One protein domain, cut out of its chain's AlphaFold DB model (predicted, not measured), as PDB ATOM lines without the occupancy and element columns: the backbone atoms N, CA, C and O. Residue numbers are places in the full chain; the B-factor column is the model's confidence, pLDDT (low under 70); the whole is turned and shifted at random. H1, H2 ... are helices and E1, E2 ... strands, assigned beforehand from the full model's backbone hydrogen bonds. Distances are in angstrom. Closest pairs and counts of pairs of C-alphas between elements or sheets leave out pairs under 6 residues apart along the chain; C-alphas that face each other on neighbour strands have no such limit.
ATOM      1  N   TYR A   9     106.813 155.047 130.692       95.75
ATOM      2  CA  TYR A   9     106.526 153.819 131.403       95.75
ATOM      3  C   TYR A   9     106.431 152.659 130.422       95.75
ATOM      4  O   TYR A   9     106.158 152.839 129.231       95.75
ATOM      5  N   ARG A  10     106.698 151.457 130.924       95.31
ATOM      6  CA  ARG A  10     106.838 150.254 130.114       95.31
ATOM      7  C   ARG A  10     106.175 149.073 130.795       95.31
ATOM      8  O   ARG A  10     106.400 148.840 131.981       95.31
ATOM      9  N   ILE A  11     105.419 148.316 130.012       95.12
ATOM     10  CA  ILE A  11     104.796 147.063 130.422       95.12
ATOM     11  C   ILE A  11     105.154 146.004 129.384       95.12
ATOM     12  O   ILE A  11     105.008 146.235 128.182       95.12
ATOM     13  N   LEU A  12     105.644 144.858 129.845       95.06
ATOM     14  CA  LEU A  12     105.843 143.677 129.013       95.06
ATOM     15  C   LEU A  12     105.203 142.479 129.712       95.06
ATOM     16  O   LEU A  12     105.593 142.125 130.824       95.06
ATOM     17  N   ILE A  13     104.234 141.868 129.039       93.25
ATOM     18  CA  ILE A  13     103.562 140.640 129.444       93.25
ATOM     19  C   ILE A  13     103.838 139.597 128.370       93.25
ATOM     20  O   ILE A  13     103.629 139.843 127.178       93.25
ATOM     21  N   ALA A  14     104.308 138.433 128.793       92.56
ATOM     22  CA  ALA A  14     104.672 137.344 127.909       92.56
ATOM     23  C   ALA A  14     104.232 135.993 128.467       92.56
ATOM     24  O   ALA A  14     104.120 135.808 129.679       92.56
ATOM     25  N   GLN A  15     104.030 135.030 127.574       90.81
ATOM     26  CA  GLN A  15     103.806 133.638 127.935       90.81
ATOM     27  C   GLN A  15     104.604 132.724 127.009       90.81
ATOM     28  O   GLN A  15     104.440 132.783 125.798       90.81
ATOM     29  N   ASN A  16     105.443 131.850 127.573       87.69
ATOM     30  CA  ASN A  16     106.277 130.916 126.798       87.69
ATOM     31  C   ASN A  16     107.091 131.603 125.680       87.69
ATOM     32  O   ASN A  16     107.155 131.096 124.563       87.69
ATOM     33  N   ASP A  17     107.699 132.750 125.994       82.12
ATOM     34  CA  ASP A  17     108.472 133.602 125.074       82.12
ATOM     35  C   ASP A  17     107.657 134.287 123.952       82.12
ATOM     36  O   ASP A  17     108.230 134.945 123.082       82.12
ATOM     37  N   GLU A  18     106.324 134.199 123.989       88.81
ATOM     38  CA  GLU A  18     105.424 134.954 123.111       88.81
ATOM     39  C   GLU A  18     104.968 136.250 123.795       88.81
ATOM     40  O   GLU A  18     104.602 136.251 124.974       88.81
ATOM     41  N   ILE A  19     104.984 137.365 123.058       91.31
ATOM     42  CA  ILE A  19     104.523 138.666 123.556       91.31
ATOM     43  C   ILE A  19     102.998 138.681 123.573       91.31
ATOM     44  O   ILE A  19     102.354 138.652 122.525       91.31
ATOM     45  N   LEU A  20     102.432 138.802 124.772       90.88
ATOM     46  CA  LEU A  20     100.999 139.000 124.970       90.88
ATOM     47  C   LEU A  20     100.656 140.488 124.929       90.88
ATOM     48  O   LEU A  20      99.723 140.889 124.241       90.88
ATOM     49  N   VAL A  21     101.449 141.303 125.631       93.00
ATOM     50  CA  VAL A  21     101.336 142.765 125.644       93.00
ATOM     51  C   VAL A  21     102.732 143.366 125.724       93.00
ATOM     52  O   VAL A  21     103.494 143.060 126.634       93.00
ATOM     53  N   ASN A  22     103.059 144.270 124.815       95.00
ATOM     54  CA  ASN A  22     104.224 145.139 124.898       95.00
ATOM     55  C   ASN A  22     103.743 146.579 124.746       95.00
ATOM     56  O   ASN A  22     103.354 147.001 123.659       95.00
ATOM     57  N   MET A  23     103.729 147.318 125.850       95.69
ATOM     58  CA  MET A  23     103.190 148.670 125.927       95.69
ATOM     59  C   MET A  23     104.268 149.636 126.406       95.69
ATOM     60  O   MET A  23     104.955 149.392 127.399       95.69
ATOM     61  N   VAL A  24     104.381 150.767 125.714       96.81
ATOM     62  CA  VAL A  24     105.179 151.914 126.145       96.81
ATOM     63  C   VAL A  24     104.298 153.142 126.090       96.81
ATOM     64  O   VAL A  24     103.657 153.393 125.072       96.81
ATOM     65  N   TYR A  25     104.286 153.926 127.156       96.56
ATOM     66  CA  TYR A  25     103.477 155.133 127.208       96.56
ATOM     67  C   TYR A  25     104.155 156.232 128.005       96.56
ATOM     68  O   TYR A  25     105.124 155.988 128.719       96.56
ATOM     69  N   ALA A  26     103.665 157.452 127.858       95.25
ATOM     70  CA  ALA A  26     104.134 158.605 128.591       95.25
ATOM     71  C   ALA A  26     102.969 159.438 129.103       95.25
ATOM     72  O   ALA A  26     101.971 159.619 128.407       95.25
ATOM     73  N   GLU A  27     103.146 159.970 130.306       92.50
ATOM     74  CA  GLU A  27     102.200 160.877 130.951       92.50
ATOM     75  C   GLU A  27     102.746 162.304 130.860       92.50
ATOM     76  O   GLU A  27     103.847 162.608 131.336       92.50
ATOM     77  N   ILE A  28     102.000 163.183 130.198       89.88
ATOM     78  CA  ILE A  28     102.425 164.539 129.866       89.88
ATOM     79  C   ILE A  28     101.240 165.480 130.053       89.88
ATOM     80  O   ILE A  28     100.260 165.382 129.332       89.88
ATOM     81  N   ASN A  29     101.363 166.453 130.961       85.44
ATOM     82  CA  ASN A  29     100.340 167.487 131.176       85.44
ATOM     83  C   ASN A  29      98.913 166.921 131.343       85.44
ATOM     84  O   ASN A  29      97.990 167.465 130.755       85.44
ATOM     85  N   GLU A  30      98.746 165.855 132.134       87.25
ATOM     86  CA  GLU A  30      97.450 165.179 132.376       87.25
ATOM     87  C   GLU A  30      96.910 164.362 131.182       87.25
ATOM     88  O   GLU A  30      95.939 163.633 131.344       87.25
ATOM     89  N   GLU A  31      97.580 164.389 130.027       92.50
ATOM     90  CA  GLU A  31      97.324 163.502 128.887       92.50
ATOM     91  C   GLU A  31      98.260 162.281 128.921       92.50
ATOM     92  O   GLU A  31      99.383 162.332 129.442       92.50
ATOM     93  N   VAL A  32      97.820 161.177 128.314       94.44
ATOM     94  CA  VAL A  32      98.623 159.955 128.161       94.44
ATOM     95  C   VAL A  32      98.733 159.612 126.687       94.44
ATOM     96  O   VAL A  32      97.741 159.618 125.969       94.44
ATOM     97  N   CYS A  33      99.932 159.288 126.221       95.19
ATOM     98  CA  CYS A  33     100.164 158.824 124.853       95.19
ATOM     99  C   CYS A  33     101.025 157.571 124.870       95.19
ATOM    100  O   CYS A  33     101.971 157.474 125.651       95.19
ATOM    101  N   GLY A  34     100.728 156.612 124.004       95.94
ATOM    102  CA  GLY A  34     101.461 155.358 124.005       95.94
ATOM    103  C   GLY A  34     101.381 154.579 122.709       95.94
ATOM    104  O   GLY A  34     100.610 154.887 121.801       95.94
ATOM    105  N   ALA A  35     102.224 153.559 122.640       95.69
ATOM    106  CA  ALA A  35     102.264 152.565 121.586       95.69
ATOM    107  C   ALA A  35     102.176 151.174 122.220       95.69
ATOM    108  O   ALA A  35     102.750 150.931 123.287       95.69
ATOM    109  N   PHE A  36     101.476 150.259 121.560       94.31
ATOM    110  CA  PHE A  36     101.284 148.898 122.047       94.31
ATOM    111  C   PHE A  36     101.391 147.856 120.931       94.31
ATOM    112  O   PHE A  36     101.256 148.170 119.746       94.31
ATOM    113  N   SER A  37     101.613 146.606 121.324       92.00
ATOM    114  CA  SER A  37     101.609 145.426 120.454       92.00
ATOM    115  C   SER A  37     101.396 144.130 121.235       92.00
ATOM    116  O   SER A  37     101.554 144.095 122.455       92.00
ATOM    117  N   GLY A  38     101.069 143.060 120.512       86.75
ATOM    118  CA  GLY A  38     101.010 141.679 121.000       86.75
ATOM    119  C   GLY A  38     100.193 140.794 120.052       86.75
ATOM    120  O   GLY A  38     100.175 141.043 118.840       86.75
ATOM    121  N   ASP A  39      99.505 139.780 120.586       73.81
ATOM    122  CA  ASP A  39      98.730 138.824 119.781       73.81
ATOM    123  C   ASP A  39      97.452 139.455 119.190       73.81
ATOM    124  O   ASP A  39      96.404 139.564 119.833       73.81
ATOM    125  N   GLY A  40      97.569 139.929 117.946       69.00
ATOM    126  CA  GLY A  40      96.511 140.649 117.230       69.00
ATOM    127  C   GLY A  40      96.976 141.910 116.497       69.00
ATOM    128  O   GLY A  40      96.200 142.503 115.746       69.00
ATOM    129  N   GLY A  41      98.243 142.298 116.667       79.50
ATOM    130  CA  GLY A  41      98.856 143.449 116.005       79.50
ATOM    131  C   GLY A  41      99.310 144.510 117.001       79.50
ATOM    132  O   GLY A  41      99.582 144.214 118.163       79.50
ATOM    133  N   GLY A  42      99.412 145.750 116.537       87.00
ATOM    134  CA  GLY A  42      99.813 146.885 117.357       87.00
ATOM    135  C   GLY A  42      99.167 148.175 116.881       87.00
ATOM    136  O   GLY A  42      98.484 148.199 115.855       87.00
ATOM    137  N   GLY A  43      99.373 149.236 117.646       92.12
ATOM    138  CA  GLY A  43      98.805 150.542 117.362       92.12
ATOM    139  C   GLY A  43      99.261 151.591 118.361       92.12
ATOM    140  O   GLY A  43     100.119 151.347 119.216       92.12
ATOM    141  N   LEU A  44      98.671 152.769 118.229       95.00
ATOM    142  CA  LEU A  44      98.889 153.905 119.104       95.00
ATOM    143  C   LEU A  44      97.641 154.138 119.941       95.00
ATOM    144  O   LEU A  44      96.527 153.784 119.549       95.00
ATOM    145  N   PHE A  45      97.828 154.766 121.089       95.19
ATOM    146  CA  PHE A  45      96.727 155.170 121.935       95.19
ATOM    147  C   PHE A  45      96.975 156.516 122.588       95.19
ATOM    148  O   PHE A  45      98.116 156.949 122.771       95.19
ATOM    149  N   TYR A  46      95.873 157.134 122.974       95.56
ATOM    150  CA  TYR A  46      95.836 158.438 123.590       95.56
ATOM    151  C   TYR A  46      94.721 158.495 124.636       95.56
ATOM    152  O   TYR A  46      93.631 157.983 124.394       95.56
ATOM    153  N   PHE A  47      94.996 159.132 125.771       94.69
ATOM    154  CA  PHE A  47      94.004 159.534 126.760       94.69
ATOM    155  C   PHE A  47      94.057 161.049 126.922       94.69
ATOM    156  O   PHE A  47      95.136 161.610 127.135       94.69
ATOM    157  N   ASN A  48      92.893 161.692 126.842       93.75
ATOM    158  CA  ASN A  48      92.765 163.122 127.113       93.75
ATOM    159  C   ASN A  48      92.761 163.429 128.628       93.75
ATOM    160  O   ASN A  48      92.808 162.519 129.456       93.75
ATOM    161  N   GLU A  49      92.658 164.713 128.988       92.12
ATOM    162  CA  GLU A  49      92.590 165.188 130.385       92.12
ATOM    163  C   GLU A  49      91.418 164.599 131.202       92.12
ATOM    164  O   GLU A  49      91.476 164.538 132.431       92.12
ATOM    165  N   ASP A  50      90.364 164.128 130.527       92.50
ATOM    166  CA  ASP A  50      89.193 163.483 131.128       92.50
ATOM    167  C   ASP A  50      89.329 161.942 131.199       92.50
ATOM    168  O   ASP A  50      88.380 161.257 131.590       92.50
ATOM    169  N   HIS A  51      90.501 161.388 130.853       89.62
ATOM    170  CA  HIS A  51      90.779 159.950 130.732       89.62
ATOM    171  C   HIS A  51      89.905 159.214 129.699       89.62
ATOM    172  O   HIS A  51      89.678 158.007 129.803       89.62
ATOM    173  N   GLU A  52      89.427 159.905 128.665       91.81
ATOM    174  CA  GLU A  52      88.771 159.254 127.531       91.81
ATOM    175  C   GLU A  52      89.820 158.705 126.562       91.81
ATOM    176  O   GLU A  52      90.697 159.436 126.094       91.81
ATOM    177  N   ALA A  53      89.714 157.414 126.252       91.88
ATOM    178  CA  ALA A  53      90.670 156.714 125.409       91.88
ATOM    179  C   ALA A  53      90.362 156.860 123.911       91.88
ATOM    180  O   ALA A  53      89.209 156.915 123.480       91.88
ATOM    181  N   SER A  54      91.411 156.861 123.097       92.19
ATOM    182  CA  SER A  54      91.360 156.753 121.640       92.19
ATOM    183  C   SER A  54      92.487 155.847 121.158       92.19
ATOM    184  O   SER A  54      93.600 155.915 121.675       92.19
ATOM    185  N   VAL A  55      92.208 155.013 120.156       92.50
ATOM    186  CA  VAL A  55      93.173 154.087 119.547       92.50
ATOM    187  C   VAL A  55      93.190 154.326 118.043       92.50
ATOM    188  O   VAL A  55      92.133 154.436 117.426       92.50
ATOM    189  N   SER A  56      94.381 154.426 117.458       92.00
ATOM    190  CA  SER A  56      94.564 154.615 116.016       92.00
ATOM    191  C   SER A  56      95.950 154.139 115.577       92.00
ATOM    192  O   SER A  56      96.866 154.018 116.390       92.00
ATOM    193  N   ASP A  57      96.113 153.853 114.290       90.44
ATOM    194  CA  ASP A  57      97.409 153.685 113.631       90.44
ATOM    195  C   ASP A  57      97.983 155.019 113.111       90.44
ATOM    196  O   ASP A  57      99.167 155.089 112.777       90.44
ATOM    197  N   ASP A  58      97.183 156.090 113.093       91.94
ATOM    198  CA  ASP A  58      97.593 157.442 112.715       91.94
ATOM    199  C   ASP A  58      97.464 158.405 113.903       91.94
ATOM    200  O   ASP A  58      96.372 158.800 114.316       91.94
ATOM    201  N   PHE A  59      98.604 158.860 114.434       92.38
ATOM    202  CA  PHE A  59      98.620 159.831 115.531       92.38
ATOM    203  C   PHE A  59      97.969 161.176 115.178       92.38
ATOM    204  O   PHE A  59      97.650 161.952 116.078       92.38
ATOM    205  N   GLY A  60      97.790 161.481 113.889       92.44
ATOM    206  CA  GLY A  60      97.076 162.665 113.424       92.44
ATOM    207  C   GLY A  60      95.576 162.646 113.728       92.44
ATOM    208  O   GLY A  60      94.932 163.690 113.617       92.44
ATOM    209  N   GLU A  61      95.021 161.495 114.116       93.06
ATOM    210  CA  GLU A  61      93.619 161.357 114.524       93.06
ATOM    211  C   GLU A  61      93.376 161.725 115.996       93.06
ATOM    212  O   GLU A  61      92.226 161.923 116.393       93.06
ATOM    213  N   PHE A  62      94.433 161.860 116.802       92.94
ATOM    214  CA  PHE A  62      94.311 162.214 118.213       92.94
ATOM    215  C   PHE A  62      94.135 163.724 118.410       92.94
ATOM    216  O   PHE A  62      94.948 164.533 117.956       92.94
ATOM    217  N   ASP A  63      93.093 164.109 119.150       90.12
ATOM    218  CA  ASP A  63      92.915 165.481 119.637       90.12
ATOM    219  C   ASP A  63      93.745 165.681 120.913       90.12
ATOM    220  O   ASP A  63      93.252 165.510 122.029       90.12
ATOM    221  N   ALA A  64      95.037 165.972 120.722       89.69
ATOM    222  CA  ALA A  64      96.058 166.040 121.771       89.69
ATOM    223  C   ALA A  64      96.666 167.450 121.932       89.69
ATOM    224  O   ALA A  64      97.848 167.670 121.633       89.69
ATOM    225  N   PRO A  65      95.865 168.451 122.347       86.75
ATOM    226  CA  PRO A  65      96.296 169.843 122.404       86.75
ATOM    227  C   PRO A  65      97.373 170.121 123.465       86.75
ATOM    228  O   PRO A  65      98.088 171.120 123.316       86.75
ATOM    229  N   LEU A  66      97.510 169.300 124.520       87.69
ATOM    230  CA  LEU A  66      98.509 169.524 125.578       87.69
ATOM    231  C   LEU A  66      99.860 168.844 125.294       87.69
ATOM    232  O   LEU A  66     100.869 169.238 125.896       87.69
ATOM    233  N   LEU A  67      99.914 167.905 124.342       86.19
ATOM    234  CA  LEU A  67     101.156 167.283 123.859       86.19
ATOM    235  C   LEU A  67     101.953 168.169 122.886       86.19
ATOM    236  O   LEU A  67     103.185 168.058 122.822       86.19
ATOM    237  N   GLY A  68     101.287 169.069 122.156       88.56
ATOM    238  CA  GLY A  68     101.928 170.050 121.275       88.56
ATOM    239  C   GLY A  68     101.328 170.116 119.872       88.56
ATOM    240  O   GLY A  68     100.168 169.790 119.649       88.56
ATOM    241  N   ASP A  69     102.121 170.602 118.915       91.06
ATOM    242  CA  ASP A  69     101.726 170.602 117.506       91.06
ATOM    243  C   ASP A  69     101.987 169.243 116.832       91.06
ATOM    244  O   ASP A  69     102.528 168.310 117.426       91.06
ATOM    245  N   TYR A  70     101.620 169.127 115.555       90.75
ATOM    246  CA  TYR A  70     101.804 167.894 114.788       90.75
ATOM    247  C   TYR A  70     103.267 167.414 114.741       90.75
ATOM    248  O   TYR A  70     103.522 166.211 114.746       90.75
ATOM    249  N   GLU A  71     104.248 168.325 114.689       91.62
ATOM    250  CA  GLU A  71     105.661 167.932 114.678       91.62
ATOM    251  C   GLU A  71     106.107 167.386 116.036       91.62
ATOM    252  O   GLU A  71     106.971 166.507 116.095       91.62
ATOM    253  N   ASP A  72     105.549 167.910 117.127       91.25
ATOM    254  CA  ASP A  72     105.768 167.384 118.468       91.25
ATOM    255  C   ASP A  72     105.124 166.005 118.648       91.25
ATOM    256  O   ASP A  72     105.811 165.088 119.104       91.25
ATOM    257  N   LEU A  73     103.876 165.822 118.204       92.81
ATOM    258  CA  LEU A  73     103.197 164.520 118.213       92.81
ATOM    259  C   LEU A  73     103.982 163.471 117.423       92.81
ATOM    260  O   LEU A  73     104.257 162.389 117.937       92.81
ATOM    261  N   ALA A  74     104.436 163.814 116.214       93.94
ATOM    262  CA  ALA A  74     105.233 162.909 115.393       93.94
ATOM    263  C   ALA A  74     106.517 162.460 116.112       93.94
ATOM    264  O   ALA A  74     106.873 161.285 116.077       93.94
ATOM    265  N   LYS A  75     107.221 163.372 116.796       93.31
ATOM    266  CA  LYS A  75     108.432 163.023 117.563       93.31
ATOM    267  C   LYS A  75     108.121 162.118 118.752       93.31
ATOM    268  O   LYS A  75     108.922 161.233 119.048       93.31
ATOM    269  N   ILE A  76     107.004 162.364 119.436       94.12
ATOM    270  CA  ILE A  76     106.550 161.568 120.578       94.12
ATOM    271  C   ILE A  76     106.233 160.142 120.123       94.12
ATOM    272  O   ILE A  76     106.868 159.204 120.603       94.12
ATOM    273  N   TYR A  77     105.334 159.978 119.151       95.31
ATOM    274  CA  TYR A  77     104.875 158.655 118.731       95.31
ATOM    275  C   TYR A  77     105.966 157.840 118.042       95.31
ATOM    276  O   TYR A  77     106.172 156.695 118.425       95.31
ATOM    277  N   LEU A  78     106.785 158.442 117.169       94.25
ATOM    278  CA  LEU A  78     107.934 157.736 116.580       94.25
ATOM    279  C   LEU A  78     108.915 157.229 117.646       94.25
ATOM    280  O   LEU A  78     109.554 156.190 117.475       94.25
ATOM    281  N   LYS A  79     109.069 157.966 118.752       94.69
ATOM    282  CA  LYS A  79     109.919 157.541 119.863       94.69
ATOM    283  C   LYS A  79     109.273 156.419 120.673       94.69
ATOM    284  O   LYS A  79     109.977 155.473 121.011       94.69
ATOM    285  N   LEU A  80     107.980 156.510 120.968       95.50
ATOM    286  CA  LEU A  80     107.234 155.472 121.686       95.50
ATOM    287  C   LEU A  80     107.189 154.164 120.890       95.50
ATOM    288  O   LEU A  80     107.483 153.109 121.442       95.50
ATOM    289  N   GLU A  81     106.921 154.233 119.586       94.88
ATOM    290  CA  GLU A  81     106.949 153.075 118.690       94.88
ATOM    291  C   GLU A  81     108.320 152.414 118.655       94.88
ATOM    292  O   GLU A  81     108.413 151.190 118.741       94.88
ATOM    293  N   LYS A  82     109.385 153.221 118.573       94.06
ATOM    294  CA  LYS A  82     110.749 152.706 118.625       94.06
ATOM    295  C   LYS A  82     111.012 151.997 119.953       94.06
ATOM    296  O   LYS A  82     111.418 150.841 119.944       94.06
ATOM    297  N   LEU A  83     110.735 152.667 121.074       95.06
ATOM    298  CA  LEU A  83     110.936 152.102 122.409       95.06
ATOM    299  C   LEU A  83     110.159 150.802 122.590       95.06
ATOM    300  O   LEU A  83     110.691 149.874 123.185       95.06
ATOM    301  N   ARG A  84     108.926 150.725 122.077       95.19
ATOM    302  CA  ARG A  84     108.117 149.502 122.056       95.19
ATOM    303  C   ARG A  84     108.830 148.417 121.249       95.19
ATOM    304  O   ARG A  84     109.077 147.343 121.795       95.19
ATOM    305  N   SER A  85     109.223 148.719 120.010       94.31
ATOM    306  CA  SER A  85     109.886 147.763 119.110       94.31
ATOM    307  C   SER A  85     111.231 147.248 119.622       94.31
ATOM    308  O   SER A  85     111.624 146.149 119.258       94.31
ATOM    309  N   ASP A  86     111.914 147.984 120.506       95.12
ATOM    310  CA  ASP A  86     113.192 147.546 121.083       95.12
ATOM    311  C   ASP A  86     113.056 146.203 121.851       95.12
ATOM    312  O   ASP A  86     114.041 145.484 122.011       95.12
ATOM    313  N   PHE A  87     111.846 145.808 122.291       95.31
ATOM    314  CA  PHE A  87     111.600 144.513 122.967       95.31
ATOM    315  C   PHE A  87     111.108 143.396 122.042       95.31
ATOM    316  O   PHE A  87     110.765 142.309 122.507       95.31
ATOM    317  N   GLU A  88     111.079 143.643 120.739       94.56
ATOM    318  CA  GLU A  88     110.553 142.715 119.748       94.56
ATOM    319  C   GLU A  88     111.648 142.240 118.817       94.56
ATOM    320  O   GLU A  88     112.378 143.038 118.231       94.56
ATOM    321  N   ASP A  89     111.688 140.931 118.600       93.31
ATOM    322  CA  ASP A  89     112.350 140.379 117.432       93.31
ATOM    323  C   ASP A  89     111.327 140.303 116.300       93.31
ATOM    324  O   ASP A  89     110.265 139.691 116.439       93.31
ATOM    325  N   SER A  90     111.646 140.940 115.173       90.38
ATOM    326  CA  SER A  90     110.807 140.941 113.973       90.38
ATOM    327  C   SER A  90     111.508 140.261 112.799       90.38
ATOM    328  O   SER A  90     112.730 140.346 112.661       90.38
ATOM    329  N   ASP A  91     110.740 139.592 111.941       89.38
ATOM    330  CA  ASP A  91     111.246 139.045 110.682       89.38
ATOM    331  C   ASP A  91     111.418 140.124 109.590       89.38
ATOM    332  O   ASP A  91     111.186 141.317 109.803       89.38
ATOM    333  N   GLU A  92     111.853 139.714 108.394       90.19
ATOM    334  CA  GLU A  92     112.058 140.623 107.253       90.19
ATOM    335  C   GLU A  92     110.756 141.266 106.739       90.19
ATOM    336  O   GLU A  92     110.814 142.294 106.058       90.19
ATOM    337  N   ASP A  93     109.603 140.681 107.069       87.00
ATOM    338  CA  ASP A  93     108.273 141.164 106.703       87.00
ATOM    339  C   ASP A  93     107.664 142.068 107.799       87.00
ATOM    340  O   ASP A  93     106.585 142.631 107.605       87.00
ATOM    341  N   GLY A  94     108.365 142.255 108.927       82.69
ATOM    342  CA  GLY A  94     107.930 143.074 110.059       82.69
ATOM    343  C   GLY A  94     106.980 142.360 111.022       82.69
ATOM    344  O   GLY A  94     106.348 143.022 111.844       82.69
ATOM    345  N   ASN A  95     106.858 141.032 110.935       85.50
ATOM    346  CA  ASN A  95     106.069 140.261 111.891       85.50
ATOM    347  C   ASN A  95     106.884 140.016 113.158       85.50
ATOM    348  O   ASN A  95     108.046 139.618 113.077       85.50
ATOM    349  N   ILE A  96     106.251 140.179 114.319       88.50
ATOM    350  CA  ILE A  96     106.847 139.837 115.612       88.50
ATOM    351  C   ILE A  96     106.987 138.312 115.689       88.50
ATOM    352  O   ILE A  96     106.000 137.585 115.584       88.50
ATOM    353  N   ILE A  97     108.217 137.830 115.860       89.75
ATOM    354  CA  ILE A  97     108.555 136.402 115.961       89.75
ATOM    355  C   ILE A  97     109.039 135.999 117.358       89.75
ATOM    356  O   ILE A  97     109.263 134.814 117.602       89.75
ATOM    357  N   GLY A  98     109.213 136.965 118.262       90.75
ATOM    358  CA  GLY A  98     109.624 136.714 119.637       90.75
ATOM    359  C   GLY A  98     109.992 137.981 120.402       90.75
ATOM    360  O   GLY A  98     109.806 139.103 119.927       90.75
ATOM    361  N   ILE A  99     110.524 137.769 121.603       93.62
ATOM    362  CA  ILE A  99     111.019 138.812 122.505       93.62
ATOM    363  C   ILE A  99     112.511 139.021 122.246       93.62
ATOM    364  O   ILE A  99     113.271 138.052 122.224       93.62
ATOM    365  N   SER A 100     112.934 140.276 122.095       94.88
ATOM    366  CA  SER A 100     114.350 140.614 121.920       94.88
ATOM    367  C   SER A 100     115.174 140.341 123.189       94.88
ATOM    368  O   SER A 100     114.637 140.161 124.285       94.88
ATOM    369  N   GLU A 101     116.506 140.383 123.078       93.94
ATOM    370  CA  GLU A 101     117.406 140.290 124.241       93.94
ATOM    371  C   GLU A 101     117.079 141.347 125.313       93.94
ATOM    372  O   GLU A 101     116.999 141.013 126.493       93.94
ATOM    373  N   GLU A 102     116.796 142.591 124.910       94.31
ATOM    374  CA  GLU A 102     116.436 143.680 125.831       94.31
ATOM    375  C   GLU A 102     115.097 143.410 126.540       94.31
ATOM    376  O   GLU A 102     114.960 143.661 127.741       94.31
ATOM    377  N   GLY A 103     114.122 142.834 125.829       94.25
ATOM    378  CA  GLY A 103     112.846 142.433 126.422       94.25
ATOM    379  C   GLY A 103     112.984 141.276 127.407       94.25
ATOM    380  O   GLY A 103     112.379 141.297 128.482       94.25
ATOM    381  N   LEU A 104     113.840 140.298 127.102       92.38
ATOM    382  CA  LEU A 104     114.150 139.197 128.015       92.38
ATOM    383  C   LEU A 104     114.898 139.690 129.258       92.38
ATOM    384  O   LEU A 104     114.613 139.235 130.365       92.38
ATOM    385  N   GLU A 105     115.840 140.624 129.117       92.69
ATOM    386  CA  GLU A 105     116.507 141.263 130.259       92.69
ATOM    387  C   GLU A 105     115.509 142.005 131.154       92.69
ATOM    388  O   GLU A 105     115.594 141.915 132.383       92.69
ATOM    389  N   PHE A 106     114.533 142.689 130.556       92.56
ATOM    390  CA  PHE A 106     113.468 143.352 131.298       92.56
ATOM    391  C   PHE A 106     112.587 142.354 132.061       92.56
ATOM    392  O   PHE A 106     112.362 142.553 133.257       92.56
ATOM    393  N   LEU A 107     112.156 141.260 131.417       90.12
ATOM    394  CA  LEU A 107     111.357 140.202 132.050       90.12
ATOM    395  C   LEU A 107     112.109 139.457 133.149       90.12
ATOM    396  O   LEU A 107     111.518 139.162 134.178       90.12
ATOM    397  N   ASN A 108     113.407 139.188 132.980       81.25
ATOM    398  CA  ASN A 108     114.218 138.438 133.949       81.25
ATOM    399  C   ASN A 108     114.335 139.114 135.327       81.25
ATOM    400  O   ASN A 108     114.750 138.472 136.296       81.25
ATOM    401  N   ASN A 109     113.957 140.390 135.446       70.62
ATOM    402  CA  ASN A 109     113.795 141.041 136.747       70.62
ATOM    403  C   ASN A 109     112.591 140.494 137.547       70.62
ATOM    404  O   ASN A 109     112.498 140.758 138.746       70.62
ATOM    405  N   TYR A 110     111.708 139.714 136.916       64.69
ATOM    406  CA  TYR A 110     110.469 139.171 137.468       64.69
ATOM    407  C   TYR A 110     110.376 137.654 137.219       64.69
ATOM    408  O   TYR A 110     110.932 137.116 136.263       64.69
ATOM    409  N   GLN A 111     109.747 136.921 138.142       70.00
ATOM    410  CA  GLN A 111     109.643 135.461 138.045       70.00
ATOM    411  C   GLN A 111     108.450 135.075 137.173       70.00
ATOM    412  O   GLN A 111     107.337 135.516 137.449       70.00
ATOM    413  N   SER A 112     108.681 134.210 136.183       80.31
ATOM    414  CA  SER A 112     107.592 133.533 135.488       80.31
ATOM    415  C   SER A 112     106.897 132.522 136.401       80.31
ATOM    416  O   SER A 112     107.510 131.940 137.306       80.31
ATOM    417  N   ASP A 113     105.604 132.319 136.169       83.69
ATOM    418  CA  ASP A 113     104.821 131.294 136.846       83.69
ATOM    419  C   ASP A 113     105.092 129.886 136.272       83.69
ATOM    420  O   ASP A 113     105.910 129.675 135.373       83.69
ATOM    421  N   GLU A 114     104.392 128.879 136.800       83.69
ATOM    422  CA  GLU A 114     104.524 127.489 136.345       83.69
ATOM    423  C   GLU A 114     104.052 127.240 134.899       83.69
ATOM    424  O   GLU A 114     104.379 126.199 134.325       83.69
ATOM    425  N   ASN A 115     103.327 128.190 134.304       85.38
ATOM    426  CA  ASN A 115     102.798 128.147 132.941       85.38
ATOM    427  C   ASN A 115     103.627 128.988 131.957       85.38
ATOM    428  O   ASN A 115     103.216 129.155 130.805       85.38
ATOM    429  N   GLY A 116     104.765 129.527 132.407       86.62
ATOM    430  CA  GLY A 116     105.622 130.393 131.605       86.62
ATOM    431  C   GLY A 116     105.064 131.801 131.405       86.62
ATOM    432  O   GLY A 116     105.572 132.501 130.535       86.62
ATOM    433  N   TYR A 117     104.040 132.205 132.167       90.69
ATOM    434  CA  TYR A 117     103.499 133.564 132.174       90.69
ATOM    435  C   TYR A 117     104.404 134.481 132.997       90.69
ATOM    436  O   TYR A 117     104.789 134.136 134.116       90.69
ATOM    437  N   ALA A 118     104.742 135.643 132.451       91.44
ATOM    438  CA  ALA A 118     105.525 136.669 133.119       91.44
ATOM    439  C   ALA A 118     104.975 138.054 132.786       91.44
ATOM    440  O   ALA A 118     104.721 138.370 131.626       91.44
ATOM    441  N   GLU A 119     104.863 138.894 133.806       92.12
ATOM    442  CA  GLU A 119     104.491 140.301 133.697       92.12
ATOM    443  C   GLU A 119     105.574 141.157 134.349       92.12
ATOM    444  O   GLU A 119     106.112 140.830 135.412       92.12
ATOM    445  N   CYS A 120     105.941 142.242 133.678       93.38
ATOM    446  CA  CYS A 120     106.957 143.165 134.144       93.38
ATOM    447  C   CYS A 120     106.533 144.597 133.838       93.38
ATOM    448  O   CYS A 120     106.116 144.920 132.724       93.38
ATOM    449  N   TYR A 121     106.694 145.454 134.840       93.88
ATOM    450  CA  TYR A 121     106.288 146.850 134.827       93.88
ATOM    451  C   TYR A 121     107.492 147.707 135.220       93.88
ATOM    452  O   TYR A 121     108.219 147.387 136.169       93.88
ATOM    453  N   SER A 122     107.724 148.805 134.500       93.38
ATOM    454  CA  SER A 122     108.639 149.844 134.975       93.38
ATOM    455  C   SER A 122     108.079 150.498 136.238       93.38
ATOM    456  O   SER A 122     106.868 150.505 136.454       93.38
ATOM    457  N   ASP A 123     108.945 151.099 137.053       90.56
ATOM    458  CA  ASP A 123     108.513 151.807 138.263       90.56
ATOM    459  C   ASP A 123     107.450 152.873 137.937       90.56
ATOM    460  O   ASP A 123     107.629 153.666 137.012       90.56
ATOM    461  N   GLY A 124     106.332 152.850 138.665       90.50
ATOM    462  CA  GLY A 124     105.195 153.754 138.461       90.50
ATOM    463  C   GLY A 124     104.259 153.420 137.292       90.50
ATOM    464  O   GLY A 124     103.278 154.137 137.120       90.50
ATOM    465  N   ALA A 125     104.511 152.358 136.518       93.38
ATOM    466  CA  ALA A 125     103.604 151.979 135.438       93.38
ATOM    467  C   ALA A 125     102.246 151.488 135.979       93.38
ATOM    468  O   ALA A 125     102.196 150.724 136.944       93.38
ATOM    469  N   SER A 126     101.157 151.905 135.332       92.50
ATOM    470  CA  SER A 126      99.785 151.499 135.622       92.50
ATOM    471  C   SER A 126      99.281 150.540 134.552       92.50
ATOM    472  O   SER A 126      99.343 150.831 133.358       92.50
ATOM    473  N   GLU A 127      98.748 149.405 134.989       90.06
ATOM    474  CA  GLU A 127      98.082 148.437 134.116       90.06
ATOM    475  C   GLU A 127      96.667 148.855 133.711       90.06
ATOM    476  O   GLU A 127      96.126 148.284 132.769       90.06
ATOM    477  N   ASP A 128      96.082 149.873 134.355       90.69
ATOM    478  CA  ASP A 128      94.730 150.365 134.044       90.69
ATOM    479  C   ASP A 128      94.587 150.713 132.555       90.69
ATOM    480  O   ASP A 128      93.585 150.377 131.926       90.69
ATOM    481  N   PHE A 129      95.646 151.266 131.953       91.00
ATOM    482  CA  PHE A 129      95.661 151.574 130.527       91.00
ATOM    483  C   PHE A 129      95.462 150.330 129.661       91.00
ATOM    484  O   PHE A 129      94.799 150.422 128.642       91.00
ATOM    485  N   ILE A 130      95.952 149.151 130.050       89.31
ATOM    486  CA  ILE A 130      95.668 147.909 129.313       89.31
ATOM    487  C   ILE A 130      94.160 147.654 129.308       89.31
ATOM    488  O   ILE A 130      93.570 147.439 128.250       89.31
ATOM    489  N   TYR A 131      93.522 147.729 130.475       86.19
ATOM    490  CA  TYR A 131      92.098 147.442 130.629       86.19
ATOM    491  C   TYR A 131      91.189 148.441 129.911       86.19
ATOM    492  O   TYR A 131      90.137 148.046 129.401       86.19
ATOM    493  N   ASP A 132      91.600 149.705 129.851       86.62
ATOM    494  CA  ASP A 132      90.828 150.775 129.227       86.62
ATOM    495  C   ASP A 132      90.825 150.684 127.695       86.62
ATOM    496  O   ASP A 132      89.812 151.006 127.071       86.62
ATOM    497  N   ILE A 133      91.918 150.211 127.078       84.75
ATOM    498  CA  ILE A 133      92.021 150.114 125.609       84.75
ATOM    499  C   ILE A 133      91.890 148.694 125.046       84.75
ATOM    500  O   ILE A 133      91.606 148.571 123.857       84.75
ATOM    501  N   GLN A 134      91.955 147.625 125.852       81.69
ATOM    502  CA  GLN A 134      91.887 146.232 125.358       81.69
ATOM    503  C   GLN A 134      90.664 145.879 124.503       81.69
ATOM    504  O   GLN A 134      90.750 144.993 123.659       81.69
ATOM    505  N   TYR A 135      89.531 146.563 124.687       74.56
ATOM    506  CA  TYR A 135      88.322 146.330 123.887       74.56
ATOM    507  C   TYR A 135      88.271 147.143 122.587       74.56
ATOM    508  O   TYR A 135      87.528 146.779 121.677       74.56
TER     509      TYR A 135
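What this domain is: This is residues 9 to 135 of the 144 residues of an uncharacterized protein of Candidatus Thioglobus sp. NP1 (UniProt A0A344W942). What does the model look like? One twisted, curled sheet of six strands forms a wall, with the long helix H1 slanting over one face, the short helix H2 on that same face nearer the E8 edge, and the short helix H3 on the opposite face near the E5 edge. A small hairpin, E6 and E7, packs beside the place where E2 begins. What are its parts? The printed part has 127 residues, with three named helices and eight named strands in the order E1 E2 E3 E4 E5 H1 E6 E7 H2 E8 H3; the class is mixed, and the large sheet, E5 E4 E3 E2 E1 E8, is antiparallel. How large is it? It is compact, with a radius of gyration of the C-alphas of 14.6 A and spans of 44 by 32 by 24 A.

How they stand to each other: How is the large sheet paired? E1, residues 9 to 15, E2, 18 to 28, E3, 31 to 38, E4, 41 to 47, and E5, 53 to 56, form a meander, each strand the antiparallel neighbour of the one before; within hydrogen-bond range are N 13 and O 21, 2.8 A, N 24 and O 35, 2.9 A, N 34 and O 45, 2.9 A, and N 46 and O 54, 2.9 A. The edge strand E8, residues 117 to 121, is antiparallel to E1, with N 12 and O 120 at 2.9 A. Which helices are on it? H1, residues 70 to 85, has a height over the sheet of 8.3 A and runs slantwise to the strands, at 35 degrees to E3 on the local plane; the closest C-alphas of E3 and H1 are those of Ala 35 and Glu 81, 5.5 A apart. H2, residues 101 to 107, is on the same face and touches E8, the closest C-alphas being those of Leu 107 and Cys 120, 5.7 A apart. H3, residues 128 to 133, is on the opposite face and touches E5, the closest C-alphas being those of Ala 53 and Ile 133, 6.7 A apart. Where is the small hairpin? E6, residues 88 to 90, and E7, 96 to 99, are a hairpin with N 89 and O 98 at 2.9 A, and E7 touches E2, the closest C-alphas being those of Glu 18 and Gly 98, 5.7 A apart. Are the helix backbones complete? In H1, H2 and H3 every O i to N i+4 pair is within hydrogen-bond range.

Where its parts are: Where do the first and last elements lie? E1 begins at C-alpha 9, (106.526, 153.819, 131.403), and H3 ends at C-alpha 133, (92.021, 150.114, 125.609). Which elements are long? From first to last C-alpha, E2 measures 30.5 A, E3 23.5 A, H1 22.1 A and E1 20.7 A.

The domain as a whole: Is anything missing or long? The printed part has no cut, its farthest C-alphas are those of Asp 69 and Glu 114, 47.1 A apart, and the link from E5 to H1 is long, with 13 residues. Where is confidence low? Residues 40 and 110 have a pLDDT under 70, and the mean of the printed part is 90.3.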